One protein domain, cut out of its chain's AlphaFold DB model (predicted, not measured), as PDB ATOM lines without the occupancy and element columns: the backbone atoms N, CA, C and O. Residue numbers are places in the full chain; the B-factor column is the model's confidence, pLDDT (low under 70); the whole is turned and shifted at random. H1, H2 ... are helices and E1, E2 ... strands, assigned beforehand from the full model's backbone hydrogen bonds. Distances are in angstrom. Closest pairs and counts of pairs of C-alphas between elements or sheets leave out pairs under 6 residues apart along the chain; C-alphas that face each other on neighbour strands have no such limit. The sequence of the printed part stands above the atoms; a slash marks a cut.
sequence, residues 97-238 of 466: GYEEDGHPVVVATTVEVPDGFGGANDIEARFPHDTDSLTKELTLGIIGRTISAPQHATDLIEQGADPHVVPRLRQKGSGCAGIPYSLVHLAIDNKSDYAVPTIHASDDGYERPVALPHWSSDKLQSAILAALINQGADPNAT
ATOM      1  N   GLY A  97      11.553  21.504  21.802       91.94
ATOM      2  CA  GLY A  97      11.059  20.199  22.219       91.94
ATOM      3  C   GLY A  97      11.815  19.603  23.407       91.94
ATOM      4  O   GLY A  97      11.584  18.430  23.718       91.94
ATOM      5  N   TYR A  98      12.715  20.360  24.046       94.38
ATOM      6  CA  TYR A  98      13.567  19.908  25.148       94.38
ATOM      7  C   TYR A  98      13.352  20.730  26.424       94.38
ATOM      8  O   TYR A  98      13.086  21.928  26.394       94.38
ATOM      9  N   GLU A  99      13.558  20.090  27.573       94.06
ATOM     10  CA  GLU A  99      13.516  20.735  28.888       94.06
ATOM     11  C   GLU A  99      14.498  21.916  28.958       94.06
ATOM     12  O   GLU A  99      15.654  21.787  28.556       94.06
ATOM     13  N   GLU A 100      14.048  23.072  29.455       90.00
ATOM     14  CA  GLU A 100      14.865  24.291  29.611       90.00
ATOM     15  C   GLU A 100      16.092  24.036  30.510       90.00
ATOM     16  O   GLU A 100      17.232  24.321  30.128       90.00
ATOM     17  N   ASP A 101      15.858  23.415  31.671       91.00
ATOM     18  CA  ASP A 101      16.883  22.988  32.625       91.00
ATOM     19  C   ASP A 101      17.596  21.704  32.156       91.00
ATOM     20  O   ASP A 101      16.971  20.666  31.913       91.00
ATOM     21  N   GLY A 102      18.930  21.730  32.115       92.38
ATOM     22  CA  GLY A 102      19.742  20.531  31.926       92.38
ATOM     23  C   GLY A 102      20.008  19.784  33.236       92.38
ATOM     24  O   GLY A 102      20.073  20.353  34.328       92.38
ATOM     25  N   HIS A 103      20.212  18.470  33.138       96.56
ATOM     26  CA  HIS A 103      20.495  17.608  34.287       96.56
ATOM     27  C   HIS A 103      22.010  17.396  34.408       96.56
ATOM     28  O   HIS A 103      22.626  16.893  33.463       96.56
ATOM     29  N   PRO A 104      22.645  17.754  35.539       96.31
ATOM     30  CA  PRO A 104      24.097  17.687  35.671       96.31
ATOM     31  C   PRO A 104      24.595  16.240  35.662       96.31
ATOM     32  O   PRO A 104      24.067  15.376  36.371       96.31
ATOM     33  N   VAL A 105      25.660  15.988  34.906       95.38
ATOM     34  CA  VAL A 105      26.292  14.667  34.836       95.38
ATOM     35  C   VAL A 105      27.109  14.406  36.108       95.38
ATOM     36  O   VAL A 105      27.831  15.270  36.602       95.38
ATOM     37  N   VAL A 106      26.994  13.190  36.655       93.75
ATOM     38  CA  VAL A 106      27.763  12.731  37.824       93.75
ATOM     39  C   VAL A 106      28.634  11.555  37.407       93.75
ATOM     40  O   VAL A 106      28.116  10.496  37.057       93.75
ATOM     41  N   VAL A 107      29.957  11.719  37.465       94.25
ATOM     42  CA  VAL A 107      30.904  10.673  37.043       94.25
ATOM     43  C   VAL A 107      31.165   9.615  38.118       94.25
ATOM     44  O   VAL A 107      31.285   9.914  39.306       94.25
ATOM     45  N   ALA A 108      31.344   8.364  37.690       91.81
ATOM     46  CA  ALA A 108      31.798   7.259  38.534       91.81
ATOM     47  C   ALA A 108      33.281   7.380  38.920       91.81
ATOM     48  O   ALA A 108      33.682   7.002  40.022       91.81
ATOM     49  N   THR A 109      34.094   7.906  38.002       90.81
ATOM     50  CA  THR A 109      35.536   8.121  38.157       90.81
ATOM     51  C   THR A 109      35.939   9.418  37.475       90.81
ATOM     52  O   THR A 109      35.536   9.675  36.345       90.81
ATOM     53  N   THR A 110      36.766  10.220  38.140       88.25
ATOM     54  CA  THR A 110      37.399  11.399  37.539       88.25
ATOM     55  C   THR A 110      38.507  10.973  36.583       88.25
ATOM     56  O   THR A 110      39.366  10.179  36.971       88.25
ATOM     57  N   VAL A 111      38.514  11.535  35.377       89.56
ATOM     58  CA  VAL A 111      39.625  11.442  34.421       89.56
ATOM     59  C   VAL A 111      40.479  12.709  34.476       89.56
ATOM     60  O   VAL A 111      40.023  13.750  34.950       89.56
ATOM     61  N   GLU A 112      41.726  12.605  34.023       89.69
ATOM     62  CA  GLU A 112      42.528  13.777  33.676       89.69
ATOM     63  C   GLU A 112      41.915  14.401  32.414       89.69
ATOM     64  O   GLU A 112      41.575  13.679  31.478       89.69
ATOM     65  N   VAL A 113      41.683  15.714  32.437       91.00
ATOM     66  CA  VAL A 113      41.066  16.450  31.326       91.00
ATOM     67  C   VAL A 113      42.205  17.076  30.518       91.00
ATOM     68  O   VAL A 113      42.943  17.874  31.098       91.00
ATOM     69  N   PRO A 114      42.392  16.709  29.237       89.19
ATOM     70  CA  PRO A 114      43.413  17.321  28.389       89.19
ATOM     71  C   PRO A 114      43.173  18.821  28.186       89.19
ATOM     72  O   PRO A 114      42.041  19.299  28.288       89.19
ATOM     73  N   ASP A 115      44.226  19.556  27.829       85.19
ATOM     74  CA  ASP A 115      44.092  20.957  27.424       85.19
ATOM     75  C   ASP A 115      43.108  21.081  26.238       85.19
ATOM     76  O   ASP A 115      43.088  20.246  25.336       85.19
ATOM     77  N   GLY A 116      42.237  22.096  26.280       85.19
ATOM     78  CA  GLY A 116      41.121  22.289  25.340       85.19
ATOM     79  C   GLY A 116      39.824  21.545  25.708       85.19
ATOM     80  O   GLY A 116      38.729  22.058  25.467       85.19
ATOM     81  N   PHE A 117      39.901  20.395  26.380       91.44
ATOM     82  CA  PHE A 117      38.714  19.595  26.704       91.44
ATOM     83  C   PHE A 117      37.923  20.161  27.895       91.44
ATOM     84  O   PHE A 117      38.463  20.807  28.798       91.44
ATOM     85  N   GLY A 118      36.612  19.922  27.908       92.06
ATOM     86  CA  GLY A 118      35.743  20.054  29.078       92.06
ATOM     87  C   GLY A 118      35.726  18.771  29.911       92.06
ATOM     88  O   GLY A 118      35.833  17.665  29.374       92.06
ATOM     89  N   GLY A 119      35.578  18.887  31.231       93.12
ATOM     90  CA  GLY A 119      35.376  17.729  32.094       93.12
ATOM     91  C   GLY A 119      33.923  17.259  32.067       93.12
ATOM     92  O   GLY A 119      32.992  18.055  32.019       93.12
ATOM     93  N   ALA A 120      33.696  15.954  32.207       93.19
ATOM     94  CA  ALA A 120      32.343  15.393  32.279       93.19
ATOM     95  C   ALA A 120      31.492  15.865  33.490       93.19
ATOM     96  O   ALA A 120      30.311  15.552  33.549       93.19
ATOM     97  N   ASN A 121      32.063  16.603  34.455       92.94
ATOM     98  CA  ASN A 121      31.315  17.262  35.543       92.94
ATOM     99  C   ASN A 121      30.889  18.707  35.203       92.94
ATOM    100  O   ASN A 121      30.097  19.300  35.940       92.94
ATOM    101  N   ASP A 122      31.434  19.265  34.119       93.06
ATOM    102  CA  ASP A 122      31.225  20.643  33.661       93.06
ATOM    103  C   ASP A 122      30.108  20.726  32.604       93.06
ATOM    104  O   ASP A 122      29.814  21.801  32.088       93.06
ATOM    105  N   ILE A 123      29.469  19.590  32.301       95.81
ATOM    106  CA  ILE A 123      28.373  19.457  31.339       95.81
ATOM    107  C   ILE A 123      27.058  19.041  32.007       95.81
ATOM    108  O   ILE A 123      27.019  18.447  33.093       95.81
ATOM    109  N   GLU A 124      25.967  19.311  31.305       96.69
ATOM    110  CA  GLU A 124      24.625  18.840  31.624       96.69
ATOM    111  C   GLU A 124      23.953  18.230  30.388       96.69
ATOM    112  O   GLU A 124      24.289  18.561  29.249       96.69
ATOM    113  N   ALA A 125      23.014  17.314  30.623       96.94
ATOM    114  CA  ALA A 125      22.195  16.704  29.584       96.94
ATOM    115  C   ALA A 125      20.772  17.276  29.640       96.94
ATOM    116  O   ALA A 125      20.072  17.093  30.640       96.94
ATOM    117  N   ARG A 126      20.334  17.942  28.570       95.94
ATOM    118  CA  ARG A 126      18.914  18.241  28.337       95.94
ATOM    119  C   ARG A 126      18.231  17.020  27.735       95.94
ATOM    120  O   ARG A 126      18.856  16.239  27.015       95.94
ATOM    121  N   PHE A 127      16.938  16.887  27.991       96.88
ATOM    122  CA  PHE A 127      16.108  15.793  27.492       96.88
ATOM    123  C   PHE A 127      14.905  16.340  26.727       96.88
ATOM    124  O   PHE A 127      14.467  17.443  27.052       96.88
ATOM    125  N   PRO A 128      14.340  15.585  25.770       96.62
ATOM    126  CA  PRO A 128      13.031  15.899  25.212       96.62
ATOM    127  C   PRO A 128      11.970  16.041  26.315       96.62
ATOM    128  O   PRO A 128      12.062  15.371  27.353       96.62
ATOM    129  N   HIS A 129      10.947  16.865  26.087       94.44
ATOM    130  CA  HIS A 129       9.823  17.009  27.021       94.44
ATOM    131  C   HIS A 129       9.181  15.660  27.369       94.44
ATOM    132  O   HIS A 129       9.190  14.717  26.580       94.44
ATOM    133  N   ASP A 130       8.619  15.577  28.576       92.44
ATOM    134  CA  ASP A 130       7.987  14.377  29.146       92.44
ATOM    135  C   ASP A 130       8.899  13.132  29.289       92.44
ATOM    136  O   ASP A 130       8.409  12.055  29.645       92.44
ATOM    137  N   THR A 131      10.223  13.253  29.098       96.62
ATOM    138  CA  THR A 131      11.168  12.143  29.337       96.62
ATOM    139  C   THR A 131      11.097  11.663  30.792       96.62
ATOM    140  O   THR A 131      11.277  12.436  31.739       96.62
ATOM    141  N   ASP A 132      10.875  10.364  30.994       95.81
ATOM    142  CA  ASP A 132      10.675   9.786  32.321       95.81
ATOM    143  C   ASP A 132      11.979   9.648  33.137       95.81
ATOM    144  O   ASP A 132      13.103   9.699  32.629       95.81
ATOM    145  N   SER A 133      11.833   9.437  34.447       96.69
ATOM    146  CA  SER A 133      12.970   9.367  35.369       96.69
ATOM    147  C   SER A 133      13.899   8.168  35.151       96.69
ATOM    148  O   SER A 133      15.085   8.292  35.447       96.69
ATOM    149  N   LEU A 134      13.402   7.027  34.655       97.31
ATOM    150  CA  LEU A 134      14.231   5.843  34.385       97.31
ATOM    151  C   LEU A 134      15.082   6.069  33.132       97.31
ATOM    152  O   LEU A 134      16.256   5.706  33.118       97.31
ATOM    153  N   THR A 135      14.524   6.728  32.115       97.69
ATOM    154  CA  THR A 135      15.257   7.158  30.914       97.69
ATOM    155  C   THR A 135      16.371   8.149  31.255       97.69
ATOM    156  O   THR A 135      17.504   7.992  30.789       97.69
ATOM    157  N   LYS A 136      16.108   9.121  32.140       97.81
ATOM    158  CA  LYS A 136      17.147  10.044  32.638       97.81
ATOM    159  C   LYS A 136      18.210   9.328  33.471       97.81
ATOM    160  O   LYS A 136      19.397   9.582  33.273       97.81
ATOM    161  N   GLU A 137      17.816   8.405  34.353       97.56
ATOM    162  CA  GLU A 137      18.748   7.592  35.154       97.56
ATOM    163  C   GLU A 137      19.656   6.723  34.271       97.56
ATOM    164  O   GLU A 137      20.876   6.724  34.456       97.56
ATOM    165  N   LEU A 138      19.089   6.043  33.268       97.50
ATOM    166  CA  LEU A 138      19.833   5.268  32.273       97.50
ATOM    167  C   LEU A 138      20.835   6.154  31.520       97.50
ATOM    168  O   LEU A 138      22.014   5.815  31.426       97.50
ATOM    169  N   THR A 139      20.381   7.305  31.026       97.94
ATOM    170  CA  THR A 139      21.188   8.218  30.208       97.94
ATOM    171  C   THR A 139      22.347   8.828  30.990       97.94
ATOM    172  O   THR A 139      23.507   8.671  30.606       97.94
ATOM    173  N   LEU A 140      22.061   9.468  32.128       98.00
ATOM    174  CA  LEU A 140      23.087  10.051  33.000       98.00
ATOM    175  C   LEU A 140      24.033   8.965  33.536       98.00
ATOM    176  O   LEU A 140      25.231   9.206  33.693       98.00
ATOM    177  N   GLY A 141      23.519   7.753  33.761       97.62
ATOM    178  CA  GLY A 141      24.310   6.598  34.172       97.62
ATOM    179  C   GLY A 141      25.237   6.040  33.091       97.62
ATOM    180  O   GLY A 141      26.303   5.514  33.428       97.62
ATOM    181  N   ILE A 142      24.882   6.185  31.810       97.88
ATOM    182  CA  ILE A 142      25.759   5.892  30.667       97.88
ATOM    183  C   ILE A 142      26.842   6.967  30.555       97.88
ATOM    184  O   ILE A 142      28.021   6.617  30.602       97.88
ATOM    185  N   ILE A 143      26.471   8.251  30.479       97.44
ATOM    186  CA  ILE A 143      27.419   9.372  30.302       97.44
ATOM    187  C   ILE A 143      28.431   9.412  31.459       97.44
ATOM    188  O   ILE A 143      29.640   9.450  31.245       97.44
ATOM    189  N   GLY A 144      27.944   9.330  32.699       96.94
ATOM    190  CA  GLY A 144      28.776   9.313  33.901       96.94
ATOM    191  C   GLY A 144      29.442   7.965  34.204       96.94
ATOM    192  O   GLY A 144      30.178   7.870  35.188       96.94
ATOM    193  N   ARG A 145      29.184   6.912  33.412       97.25
ATOM    194  CA  ARG A 145      29.660   5.527  33.633       97.25
ATOM    195  C   ARG A 145      29.303   4.936  35.011       97.25
ATOM    196  O   ARG A 145      29.985   4.039  35.509       97.25
ATOM    197  N   THR A 146      28.231   5.411  35.650       96.69
ATOM    198  CA  THR A 146      27.825   4.984  37.008       96.69
ATOM    199  C   THR A 146      27.119   3.626  37.032       96.69
ATOM    200  O   THR A 146      27.063   2.972  38.081       96.69
ATOM    201  N   ILE A 147      26.646   3.141  35.878       95.12
ATOM    202  CA  ILE A 147      26.057   1.805  35.726       95.12
ATOM    203  C   ILE A 147      27.157   0.737  35.836       95.12
ATOM    204  O   ILE A 147      27.762   0.309  34.861       95.12
ATOM    205  N   SER A 148      27.408   0.275  37.061       91.62
ATOM    206  CA  SER A 148      28.488  -0.676  37.377       91.62
ATOM    207  C   SER A 148      28.185  -2.152  37.063       91.62
ATOM    208  O   SER A 148      29.075  -2.997  37.181       91.62
ATOM    209  N   ALA A 149      26.954  -2.488  36.663       91.62
ATOM    210  CA  ALA A 149      26.530  -3.852  36.347       91.62
ATOM    211  C   ALA A 149      25.615  -3.872  35.108       91.62
ATOM    212  O   ALA A 149      24.665  -3.092  35.074       91.62
ATOM    213  N   PRO A 150      25.804  -4.792  34.136       86.56
ATOM    214  CA  PRO A 150      24.990  -4.807  32.914       86.56
ATOM    215  C   PRO A 150      23.496  -5.012  33.172       86.56
ATOM    216  O   PRO A 150      22.666  -4.404  32.508       86.56
ATOM    217  N   GLN A 151      23.170  -5.830  34.183       89.62
ATOM    218  CA  GLN A 151      21.792  -6.070  34.611       89.62
ATOM    219  C   GLN A 151      21.074  -4.772  34.974       89.62
ATOM    220  O   GLN A 151      19.910  -4.651  34.653       89.62
ATOM    221  N   HIS A 152      21.760  -3.774  35.540       92.06
ATOM    222  CA  HIS A 152      21.107  -2.524  35.918       92.06
ATOM    223  C   HIS A 152      20.583  -1.744  34.697       92.06
ATOM    224  O   HIS A 152      19.454  -1.269  34.729       92.06
ATOM    225  N   ALA A 153      21.339  -1.682  33.592       90.44
ATOM    226  CA  ALA A 153      20.833  -1.082  32.352       90.44
ATOM    227  C   ALA A 153      19.696  -1.907  31.734       90.44
ATOM    228  O   ALA A 153      18.696  -1.338  31.307       90.44
ATOM    229  N   THR A 154      19.816  -3.241  31.711       91.38
ATOM    230  CA  THR A 154      18.735  -4.116  31.229       91.38
ATOM    231  C   THR A 154      17.461  -3.935  32.055       91.38
ATOM    232  O   THR A 154      16.399  -3.740  31.476       91.38
ATOM    233  N   ASP A 155      17.572  -3.926  33.384       93.75
ATOM    234  CA  ASP A 155      16.462  -3.763  34.321       93.75
ATOM    235  C   ASP A 155      15.782  -2.393  34.144       93.75
ATOM    236  O   ASP A 155      14.557  -2.320  34.214       93.75
ATOM    237  N   LEU A 156      16.534  -1.307  33.909       94.69
ATOM    238  CA  LEU A 156      15.969   0.024  33.628       94.69
ATOM    239  C   LEU A 156      15.145   0.021  32.330       94.69
ATOM    240  O   LEU A 156      14.001   0.480  32.329       94.69
ATOM    241  N   ILE A 157      15.684  -0.553  31.250       93.12
ATOM    242  CA  ILE A 157      14.993  -0.634  29.953       93.12
ATOM    243  C   ILE A 157      13.765  -1.559  30.040       93.12
ATOM    244  O   ILE A 157      12.691  -1.213  29.557       93.12
ATOM    245  N   GLU A 158      13.865  -2.705  30.723       92.75
ATOM    246  CA  GLU A 158      12.722  -3.606  30.966       92.75
ATOM    247  C   GLU A 158      11.628  -2.976  31.849       92.75
ATOM    248  O   GLU A 158      10.458  -3.349  31.735       92.75
ATOM    249  N   GLN A 159      11.978  -2.012  32.707       94.62
ATOM    250  CA  GLN A 159      11.024  -1.225  33.501       94.62
ATOM    251  C   GLN A 159      10.382  -0.065  32.724       94.62
ATOM    252  O   GLN A 159       9.408   0.509  33.217       94.62
ATOM    253  N   GLY A 160      10.865   0.239  31.515       93.62
ATOM    254  CA  GLY A 160      10.274   1.224  30.609       93.62
ATOM    255  C   GLY A 160      11.164   2.410  30.239       93.62
ATOM    256  O   GLY A 160      10.651   3.311  29.584       93.62
ATOM    257  N   ALA A 161      12.448   2.427  30.622       96.19
ATOM    258  CA  ALA A 161      13.383   3.437  30.126       96.19
ATOM    259  C   ALA A 161      13.547   3.321  28.600       96.19
ATOM    260  O   ALA A 161      13.797   2.227  28.090       96.19
ATOM    261  N   ASP A 162      13.438   4.438  27.885       94.94
ATOM    262  CA  ASP A 162      13.538   4.503  26.431       94.94
ATOM    263  C   ASP A 162      15.007   4.429  25.967       94.94
ATOM    264  O   ASP A 162      15.788   5.347  26.236       94.94
ATOM    265  N   PRO A 163      15.420   3.370  25.242       93.62
ATOM    266  CA  PRO A 163      16.770   3.273  24.702       93.62
ATOM    267  C   PRO A 163      16.977   4.138  23.439       93.62
ATOM    268  O   PRO A 163      18.107   4.217  22.951       93.62
ATOM    269  N   HIS A 164      15.920   4.765  22.904       92.94
ATOM    270  CA  HIS A 164      15.947   5.644  21.727       92.94
ATOM    271  C   HIS A 164      16.084   7.136  22.057       92.94
ATOM    272  O   HIS A 164      16.210   7.936  21.129       92.94
ATOM    273  N   VAL A 165      16.065   7.519  23.339       94.88
ATOM    274  CA  VAL A 165      16.180   8.922  23.750       94.88
ATOM    275  C   VAL A 165      17.441   9.570  23.165       94.88
ATOM    276  O   VAL A 165      18.523   8.975  23.138       94.88
ATOM    277  N   VAL A 166      17.288  10.813  22.712       94.81
ATOM    278  CA  VAL A 166      18.368  11.644  22.176       94.81
ATOM    279  C   VAL A 166      18.593  12.808  23.145       94.81
ATOM    280  O   VAL A 166      17.989  13.861  22.971       94.81
ATOM    281  N   PRO A 167      19.374  12.640  24.227       95.50
ATOM    282  CA  PRO A 167      19.814  13.763  25.050       95.50
ATOM    283  C   PRO A 167      20.649  14.764  24.242       95.50
ATOM    284  O   PRO A 167      21.376  14.385  23.320       95.50
ATOM    285  N   ARG A 168      20.607  16.032  24.660       94.56
ATOM    286  CA  ARG A 168      21.484  17.101  24.164       94.56
ATOM    287  C   ARG A 168      22.515  17.484  25.221       94.56
ATOM    288  O   ARG A 168      22.135  17.766  26.358       94.56
ATOM    289  N   LEU A 169      23.801  17.493  24.868       94.75
ATOM    290  CA  LEU A 169      24.893  17.871  25.774       94.75
ATOM    291  C   LEU A 169      25.303  19.336  25.581       94.75
ATOM    292  O   LEU A 169      25.575  19.774  24.461       94.75
ATOM    293  N   ARG A 170      25.386  20.084  26.683       93.88
ATOM    294  CA  ARG A 170      25.874  21.473  26.716       93.88
ATOM    295  C   ARG A 170      26.740  21.737  27.944       93.88
ATOM    296  O   ARG A 170      26.705  20.956  28.904       93.88
ATOM    297  N   GLN A 171      27.505  22.826  27.927       93.75
ATOM    298  CA  GLN A 171      28.167  23.325  29.127       93.75
ATOM    299  C   GLN A 171      27.116  23.636  30.197       93.75
ATOM    300  O   GLN A 171      26.037  24.165  29.926       93.75
ATOM    301  N   LYS A 172      27.436  23.281  31.437       92.88
ATOM    302  CA  LYS A 172      26.545  23.444  32.575       92.88
ATOM    303  C   LYS A 172      26.175  24.910  32.807       92.88
ATOM    304  O   LYS A 172      27.045  25.724  33.110       92.88
ATOM    305  N   GLY A 173      24.882  25.215  32.755       87.69
ATOM    306  CA  GLY A 173      24.357  26.577  32.872       87.69
ATOM    307  C   GLY A 173      24.467  27.448  31.613       87.69
ATOM    308  O   GLY A 173      24.106  28.619  31.698       87.69
ATOM    309  N   SER A 174      24.922  26.913  30.471       87.31
ATOM    310  CA  SER A 174      24.766  27.584  29.169       87.31
ATOM    311  C   SER A 174      23.293  27.583  28.749       87.31
ATOM    312  O   SER A 174      22.568  26.621  29.007       87.31
ATOM    313  N   GLY A 175      22.853  28.644  28.069       84.75
ATOM    314  CA  GLY A 175      21.504  28.733  27.497       84.75
ATOM    315  C   GLY A 175      21.317  27.936  26.199       84.75
ATOM    316  O   GLY A 175      20.190  27.781  25.739       84.75
ATOM    317  N   CYS A 176      22.394  27.419  25.597       87.12
ATOM    318  CA  CYS A 176      22.355  26.793  24.274       87.12
ATOM    319  C   CYS A 176      21.502  25.517  24.206       87.12
ATOM    320  O   CYS A 176      21.257  24.838  25.207       87.12
ATOM    321  N   ALA A 177      21.101  25.148  22.984       88.06
ATOM    322  CA  ALA A 177      20.297  23.957  22.725       88.06
ATOM    323  C   ALA A 177      21.000  22.653  23.157       88.06
ATOM    324  O   ALA A 177      20.353  21.763  23.715       88.06
ATOM    325  N   GLY A 178      22.320  22.571  22.942       90.62
ATOM    326  CA  GLY A 178      23.149  21.385  23.173       90.62
ATOM    327  C   GLY A 178      23.173  20.409  21.989       90.62
ATOM    328  O   GLY A 178      22.271  20.399  21.152       90.62
ATOM    329  N   ILE A 179      24.209  19.572  21.936       90.75
ATOM    330  CA  ILE A 179      24.513  18.688  20.798       90.75
ATOM    331  C   ILE A 179      23.835  17.319  20.998       90.75
ATOM    332  O   ILE A 179      23.990  16.734  22.077       90.75
ATOM    333  N   PRO A 180      23.059  16.808  20.021       92.38
ATOM    334  CA  PRO A 180      22.260  15.593  20.173       92.38
ATOM    335  C   PRO A 180      23.083  14.302  20.032       92.38
ATOM    336  O   PRO A 180      23.776  14.093  19.039       92.38
ATOM    337  N   TYR A 181      22.916  13.362  20.968       93.56
ATOM    338  CA  TYR A 181      23.550  12.040  20.891       93.56
ATOM    339  C   TYR A 181      22.570  10.901  21.157       93.56
ATOM    340  O   TYR A 181      21.799  10.940  22.108       93.56
ATOM    341  N   SER A 182      22.667   9.817  20.384       94.88
ATOM    342  CA  SER A 182      22.033   8.543  20.748       94.88
ATOM    343  C   SER A 182      22.762   7.884  21.927       94.88
ATOM    344  O   SER A 182      23.980   8.019  22.088       94.88
ATOM    345  N   LEU A 183      22.048   7.083  22.727       96.06
ATOM    346  CA  LEU A 183      22.667   6.338  23.834       96.06
ATOM    347  C   LEU A 183      23.774   5.371  23.377       96.06
ATOM    348  O   LEU A 183      24.687   5.080  24.149       96.06
ATOM    349  N   VAL A 184      23.729   4.900  22.125       96.69
ATOM    350  CA  VAL A 184      24.787   4.058  21.542       96.69
ATOM    351  C   VAL A 184      26.084   4.854  21.391       96.69
ATOM    352  O   VAL A 184      27.133   4.352  21.781       96.69
ATOM    353  N   HIS A 185      26.025   6.103  20.911       95.81
ATOM    354  CA  HIS A 185      27.199   6.981  20.843       95.81
ATOM    355  C   HIS A 185      27.791   7.252  22.226       95.81
ATOM    356  O   HIS A 185      28.993   7.088  22.420       95.81
ATOM    357  N   LEU A 186      26.942   7.592  23.199       96.50
ATOM    358  CA  LEU A 186      27.369   7.889  24.568       96.50
ATOM    359  C   LEU A 186      27.958   6.666  25.287       96.50
ATOM    360  O   LEU A 186      28.749   6.829  26.212       96.50
ATOM    361  N   ALA A 187      27.613   5.441  24.881       97.44
ATOM    362  CA  ALA A 187      28.139   4.199  25.455       97.44
ATOM    363  C   ALA A 187      29.513   3.758  24.894       97.44
ATOM    364  O   ALA A 187      30.114   2.823  25.437       97.44
ATOM    365  N   ILE A 188      30.034   4.417  23.854       97.94
ATOM    366  CA  ILE A 188      31.378   4.178  23.295       97.94
ATOM    367  C   ILE A 188      32.424   4.921  24.146       97.94
ATOM    368  O   ILE A 188      32.169   6.029  24.611       97.94
ATOM    369  N   ASP A 189      33.582   4.302  24.393       97.38
ATOM    370  CA  ASP A 189      34.685   4.881  25.179       97.38
ATOM    371  C   ASP A 189      35.710   5.533  24.244       97.38
ATOM    372  O   ASP A 189      35.934   5.036  23.137       97.38
ATOM    373  N   ASN A 190      36.382   6.602  24.690       95.25
ATOM    374  CA  ASN A 190      37.427   7.262  23.906       95.25
ATOM    375  C   ASN A 190      38.826   6.659  24.149       95.25
ATOM    376  O   ASN A 190      39.686   7.239  24.810       95.25
ATOM    377  N   LYS A 191      39.086   5.487  23.561       95.44
ATOM    378  CA  LYS A 191      40.364   4.760  23.699       95.44
ATOM    379  C   LYS A 191      41.519   5.349  22.859       95.44
ATOM    380  O   LYS A 191      42.573   4.721  22.771       95.44
ATOM    381  N   SER A 192      41.370   6.562  22.312       93.62
ATOM    382  CA  SER A 192      42.434   7.306  21.611       93.62
ATOM    383  C   SER A 192      43.374   8.089  22.545       93.62
ATOM    384  O   SER A 192      44.252   8.797  22.061       93.62
ATOM    385  N   ASP A 193      43.187   7.975  23.868       91.38
ATOM    386  CA  ASP A 193      43.799   8.850  24.889       91.38
ATOM    387  C   ASP A 193      43.416  10.330  24.680       91.38
ATOM    388  O   ASP A 193      44.215  11.244  24.858       91.38
ATOM    389  N   TYR A 194      42.173  10.544  24.225       92.50
ATOM    390  CA  TYR A 194      41.605  11.831  23.802       92.50
ATOM    391  C   TYR A 194      42.362  12.553  22.671       92.50
ATOM    392  O   TYR A 194      42.069  13.711  22.386       92.50
ATOM    393  N   ALA A 195      43.282  11.881  21.965       92.00
ATOM    394  CA  ALA A 195      43.941  12.455  20.790       92.00
ATOM    395  C   ALA A 195      42.958  12.760  19.646       92.00
ATOM    396  O   ALA A 195      43.224  13.621  18.811       92.00
ATOM    397  N   VAL A 196      41.817  12.067  19.618       91.88
ATOM    398  CA  VAL A 196      40.680  12.333  18.732       91.88
ATOM    399  C   VAL A 196      39.475  12.712  19.597       91.88
ATOM    400  O   VAL A 196      39.110  11.929  20.479       91.88
ATOM    401  N   PRO A 197      38.834  13.873  19.378       91.12
ATOM    402  CA  PRO A 197      37.606  14.229  20.070       91.12
ATOM    403  C   PRO A 197      36.443  13.379  19.530       91.12
ATOM    404  O   PRO A 197      36.403  13.012  18.356       91.12
ATOM    405  N   THR A 198      35.532  12.968  20.416       91.00
ATOM    406  CA  THR A 198      34.441  12.040  20.057       91.00
ATOM    407  C   THR A 198      33.115  12.312  20.756       91.00
ATOM    408  O   THR A 198      32.173  11.563  20.515       91.00
ATOM    409  N   ILE A 199      33.042  13.292  21.651       92.56
ATOM    410  CA  ILE A 199      31.817  13.799  22.278       92.56
ATOM    411  C   ILE A 199      32.084  15.275  22.539       92.56
ATOM    412  O   ILE A 199      33.125  15.605  23.108       92.56
ATOM    413  N   HIS A 200      31.156  16.125  22.135       92.62
ATOM    414  CA  HIS A 200      31.224  17.570  22.245       92.62
ATOM    415  C   HIS A 200      30.047  18.047  23.108       92.62
ATOM    416  O   HIS A 200      29.040  17.352  23.282       92.62
ATOM    417  N   ALA A 201      30.190  19.222  23.705       92.00
ATOM    418  CA  ALA A 201      29.119  19.933  24.385       92.00
ATOM    419  C   ALA A 201      29.119  21.383  23.897       92.00
ATOM    420  O   ALA A 201      30.175  22.008  23.831       92.00
ATOM    421  N   SER A 202      27.940  21.909  23.560       87.00
ATOM    422  CA  SER A 202      27.806  23.299  23.111       87.00
ATOM    423  C   SER A 202      28.007  24.278  24.274       87.00
ATOM    424  O   SER A 202      27.532  24.022  25.384       87.00
ATOM    425  N   ASP A 203      28.709  25.377  24.014       82.81
ATOM    426  CA  ASP A 203      29.094  26.421  24.961       82.81
ATOM    427  C   ASP A 203      28.969  27.801  24.292       82.81
ATOM    428  O   ASP A 203      29.831  28.193  23.508       82.81
ATOM    429  N   ASP A 204      27.851  28.492  24.540       77.19
ATOM    430  CA  ASP A 204      27.562  29.883  24.142       77.19
ATOM    431  C   ASP A 204      27.987  30.271  22.701       77.19
ATOM    432  O   ASP A 204      28.480  31.368  22.440       77.19
ATOM    433  N   GLY A 205      27.754  29.358  21.749       70.38
ATOM    434  CA  GLY A 205      28.035  29.534  20.316       70.38
ATOM    435  C   GLY A 205      29.164  28.663  19.751       70.38
ATOM    436  O   GLY A 205      29.310  28.606  18.534       70.38
ATOM    437  N   TYR A 206      29.909  27.951  20.599       77.12
ATOM    438  CA  TYR A 206      30.992  27.044  20.198       77.12
ATOM    439  C   TYR A 206      30.679  25.591  20.569       77.12
ATOM    440  O   TYR A 206      29.862  25.321  21.452       77.12
ATOM    441  N   GLU A 207      31.344  24.639  19.918       83.94
ATOM    442  CA  GLU A 207      31.351  23.231  20.321       83.94
ATOM    443  C   GLU A 207      32.669  22.927  21.044       83.94
ATOM    444  O   GLU A 207      33.745  23.328  20.602       83.94
ATOM    445  N   ARG A 208      32.600  22.272  22.209       88.56
ATOM    446  CA  ARG A 208      33.782  21.966  23.028       88.56
ATOM    447  C   ARG A 208      33.898  20.463  23.280       88.56
ATOM    448  O   ARG A 208      32.960  19.882  23.834       88.56
ATOM    449  N   PRO A 209      35.037  19.820  22.969       92.62
ATOM    450  CA  PRO A 209      35.204  18.386  23.176       92.62
ATOM    451  C   PRO A 209      35.236  18.034  24.672       92.62
ATOM    452  O   PRO A 209      35.768  18.780  25.494       92.62
ATOM    453  N   VAL A 210      34.673  16.884  25.048       94.06
ATOM    454  CA  VAL A 210      34.457  16.475  26.446       94.06
ATOM    455  C   VAL A 210      35.199  15.181  26.777       94.06
ATOM    456  O   VAL A 210      35.023  14.146  26.131       94.06
ATOM    457  N   ALA A 211      35.983  15.209  27.854       95.25
ATOM    458  CA  ALA A 211      36.657  14.037  28.398       95.25
ATOM    459  C   ALA A 211      35.685  13.210  29.268       95.25
ATOM    460  O   ALA A 211      35.594  13.397  30.488       95.25
ATOM    461  N   LEU A 212      34.918  12.313  28.635       95.56
ATOM    462  CA  LEU A 212      34.063  11.345  29.336       95.56
ATOM    463  C   LEU A 212      34.883  10.194  29.951       95.56
ATOM    464  O   LEU A 212      35.807   9.695  29.312       95.56
ATOM    465  N   PRO A 213      34.525   9.702  31.154       95.25
ATOM    466  CA  PRO A 213      35.178   8.540  31.745       95.25
ATOM    467  C   PRO A 213      34.946   7.257  30.934       95.25
ATOM    468  O   PRO A 213      33.946   7.106  30.238       95.25
ATOM    469  N   HIS A 214      35.851   6.289  31.095       96.06
ATOM    470  CA  HIS A 214      35.721   4.958  30.498       96.06
ATOM    471  C   HIS A 214      34.871   4.009  31.350       96.06
ATOM    472  O   HIS A 214      34.771   4.160  32.574       96.06
ATOM    473  N   TRP A 215      34.292   2.979  30.730       97.44
ATOM    474  CA  TRP A 215      33.686   1.876  31.474       97.44
ATOM    475  C   TRP A 215      34.741   1.141  32.310       97.44
ATOM    476  O   TRP A 215      35.888   0.962  31.909       97.44
ATOM    477  N   SER A 216      34.330   0.603  33.463       95.69
ATOM    478  CA  SER A 216      35.237  -0.146  34.352       95.69
ATOM    479  C   SER A 216      35.795  -1.448  33.750       95.69
ATOM    480  O   SER A 216      36.709  -2.045  34.321       95.69
ATOM    481  N   SER A 217      35.242  -1.919  32.625       96.81
ATOM    482  CA  SER A 217      35.807  -2.988  31.793       96.81
ATOM    483  C   SER A 217      35.123  -3.066  30.424       96.81
ATOM    484  O   SER A 217      33.919  -2.828  30.322       96.81
ATOM    485  N   ASP A 218      35.845  -3.557  29.415       97.25
ATOM    486  CA  ASP A 218      35.301  -3.892  28.087       97.25
ATOM    487  C   ASP A 218      34.071  -4.814  28.169       97.25
ATOM    488  O   ASP A 218      33.085  -4.663  27.453       97.25
ATOM    489  N   LYS A 219      34.076  -5.769  29.109       97.06
ATOM    490  CA  LYS A 219      32.946  -6.683  29.310       97.06
ATOM    491  C   LYS A 219      31.677  -5.956  29.774       97.06
ATOM    492  O   LYS A 219      30.579  -6.390  29.427       97.06
ATOM    493  N   LEU A 220      31.817  -4.904  30.583       97.31
ATOM    494  CA  LEU A 220      30.690  -4.070  30.996       97.31
ATOM    495  C   LEU A 220      30.174  -3.288  29.789       97.31
ATOM    496  O   LEU A 220      29.012  -3.452  29.438       97.31
ATOM    497  N   GLN A 221      31.051  -2.552  29.105       98.06
ATOM    498  CA  GLN A 221      30.720  -1.790  27.901       98.06
ATOM    499  C   GLN A 221      29.991  -2.629  26.844       98.06
ATOM    500  O   GLN A 221      28.897  -2.275  26.412       98.06
ATOM    501  N   SER A 222      30.570  -3.773  26.469       97.62
ATOM    502  CA  SER A 222      30.002  -4.699  25.487       97.62
ATOM    503  C   SER A 222      28.590  -5.140  25.871       97.62
ATOM    504  O   SER A 222      27.703  -5.208  25.022       97.62
ATOM    505  N   ALA A 223      28.350  -5.390  27.162       96.75
ATOM    506  CA  ALA A 223      27.042  -5.793  27.654       96.75
ATOM    507  C   ALA A 223      26.037  -4.627  27.734       96.75
ATOM    508  O   ALA A 223      24.851  -4.867  27.520       96.75
ATOM    509  N   ILE A 224      26.481  -3.387  27.983       97.38
ATOM    510  CA  ILE A 224      25.631  -2.183  27.918       97.38
ATOM    511  C   ILE A 224      25.221  -1.895  26.468       97.38
ATOM    512  O   ILE A 224      24.030  -1.786  26.190       97.38
ATOM    513  N   LEU A 225      26.178  -1.863  25.533       97.38
ATOM    514  CA  LEU A 225      25.908  -1.699  24.098       97.38
ATOM    515  C   LEU A 225      24.967  -2.796  23.584       97.38
ATOM    516  O   LEU A 225      23.966  -2.505  22.933       97.38
ATOM    517  N   ALA A 226      25.229  -4.058  23.935       95.81
ATOM    518  CA  ALA A 226      24.342  -5.159  23.578       95.81
ATOM    519  C   ALA A 226      22.944  -5.020  24.206       95.81
ATOM    520  O   ALA A 226      21.968  -5.374  23.551       95.81
ATOM    521  N   ALA A 227      22.813  -4.520  25.440       94.81
ATOM    522  CA  ALA A 227      21.508  -4.295  26.063       94.81
ATOM    523  C   ALA A 227      20.711  -3.204  25.331       94.81
ATOM    524  O   ALA A 227      19.569  -3.454  24.959       94.81
ATOM    525  N   LEU A 228      21.328  -2.048  25.057       95.38
ATOM    526  CA  LEU A 228      20.708  -0.944  24.315       95.38
ATOM    527  C   LEU A 228      20.201  -1.410  22.943       95.38
ATOM    528  O   LEU A 228      19.013  -1.290  22.642       95.38
ATOM    529  N   ILE A 229      21.084  -2.004  22.135       94.50
ATOM    530  CA  ILE A 229      20.770  -2.350  20.742       94.50
ATOM    531  C   ILE A 229      19.789  -3.536  20.664       94.50
ATOM    532  O   ILE A 229      18.917  -3.567  19.798       94.50
ATOM    533  N   ASN A 230      19.867  -4.520  21.572       92.25
ATOM    534  CA  ASN A 230      18.899  -5.629  21.585       92.25
ATOM    535  C   ASN A 230      17.491  -5.197  22.023       92.25
ATOM    536  O   ASN A 230      16.528  -5.858  21.641       92.25
ATOM    537  N   GLN A 231      17.376  -4.115  22.800       90.31
ATOM    538  CA  GLN A 231      16.094  -3.561  23.247       90.31
ATOM    539  C   GLN A 231      15.531  -2.485  22.304       90.31
ATOM    540  O   GLN A 231      14.436  -1.987  22.550       90.31
ATOM    541  N   GLY A 232      16.233  -2.161  21.211       87.56
ATOM    542  CA  GLY A 232      15.706  -1.337  20.122       87.56
ATOM    543  C   GLY A 232      16.622  -0.212  19.652       87.56
ATOM    544  O   GLY A 232      16.446   0.222  18.516       87.56
ATOM    545  N   ALA A 233      17.599   0.231  20.458       93.06
ATOM    546  CA  ALA A 233      18.456   1.365  20.098       93.06
ATOM    547  C   ALA A 233      19.107   1.152  18.727       93.06
ATOM    548  O   ALA A 233      19.759   0.132  18.492       93.06
ATOM    549  N   ASP A 234      18.934   2.120  17.831       91.62
ATOM    550  CA  ASP A 234      19.398   2.010  16.453       91.62
ATOM    551  C   ASP A 234      20.941   2.084  16.394       91.62
ATOM    552  O   ASP A 234      21.522   3.107  16.776       91.62
ATOM    553  N   PRO A 235      21.634   1.024  15.925       92.25
ATOM    554  CA  PRO A 235      23.091   1.007  15.818       92.25
ATOM    555  C   PRO A 235      23.626   1.865  14.658       92.25
ATOM    556  O   PRO A 235      24.844   2.029  14.558       92.25
ATOM    557  N   ASN A 236      22.751   2.400  13.797       91.19
ATOM    558  CA  ASN A 236      23.082   3.259  12.658       91.19
ATOM    559  C   ASN A 236      22.631   4.721  12.841       91.19
ATOM    560  O   ASN A 236      22.945   5.542  11.978       91.19
ATOM    561  N   ALA A 237      21.945   5.060  13.943       87.00
ATOM    562  CA  ALA A 237      21.463   6.415  14.214       87.00
ATOM    563  C   ALA A 237      22.605   7.437  14.171       87.00
ATOM    564  O   ALA A 237      23.580   7.310  14.913       87.00
ATOM    565  N   THR A 238      22.480   8.455  13.323       80.19
ATOM    566  CA  THR A 238      23.466   9.533  13.205       80.19
ATOM    567  C   THR A 238      23.405  10.485  14.399       80.19
ATOM    568  O   THR A 238      22.336  10.731  14.956       80.19
TER     569      THR A 238
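This is residues 97 to 238 of the 466 residues of an uncharacterized protein of Vitrella brassicaformis (strain CCMP3155) (UniProt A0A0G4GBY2). A loop-rich domain of little regular structure: helices H1, H2, H4 and short H3 pack in a ring beside two small antiparallel sheets, E1-E2 and E3-E4. The unnamed stretch 97 to 122 pairs briefly with E1 and E4. The 142 printed residues run E1 H1 H2 E2 H3 E3 E4 H4, a mixed class with 55 in named elements. It is compact, radius of gyration of the C-alphas 14.0 A, spanning 37 by 34 by 26 A.

E3 is residues 200 to 203, E4 206 to 211 (16.4 A), E1 123 to 126 from C-alpha (28.373, 19.457, 31.339), E2 168 to 171. H1 is 133 to 143, H2 150 to 158, H3 183 to 186, H4 218 to 230 (17.7 A), ending at C-alpha (18.899, -5.629, 21.585).

Hairpin E3 and E4 has N 201 and O 208 at 2.9 A; E1 and E2, N 124 and O 170 at 3.0 A. The closest C-alphas of E2 and E3, Arg 170 and Ala 201, are 4.3 A apart. Helical hairpin H1 and H2 touch, closest C-alphas Leu 134 and Leu 156, 6.1 A. H2 and H4 touch, Pro 150 and Ile 224, 5.7 A, at a shallow tilt of 15 degrees, the same way. In H1, H2 and H4 every O i to N i+4 pair is within hydrogen-bond range; H3 is too short for one.

The farthest C-alphas, Asp 115 and Gln 159, are 40.3 A apart. The printed part has no cut; links E2 to H3 and H3 to E3 are long; no printed residue is under 70 in pLDDT.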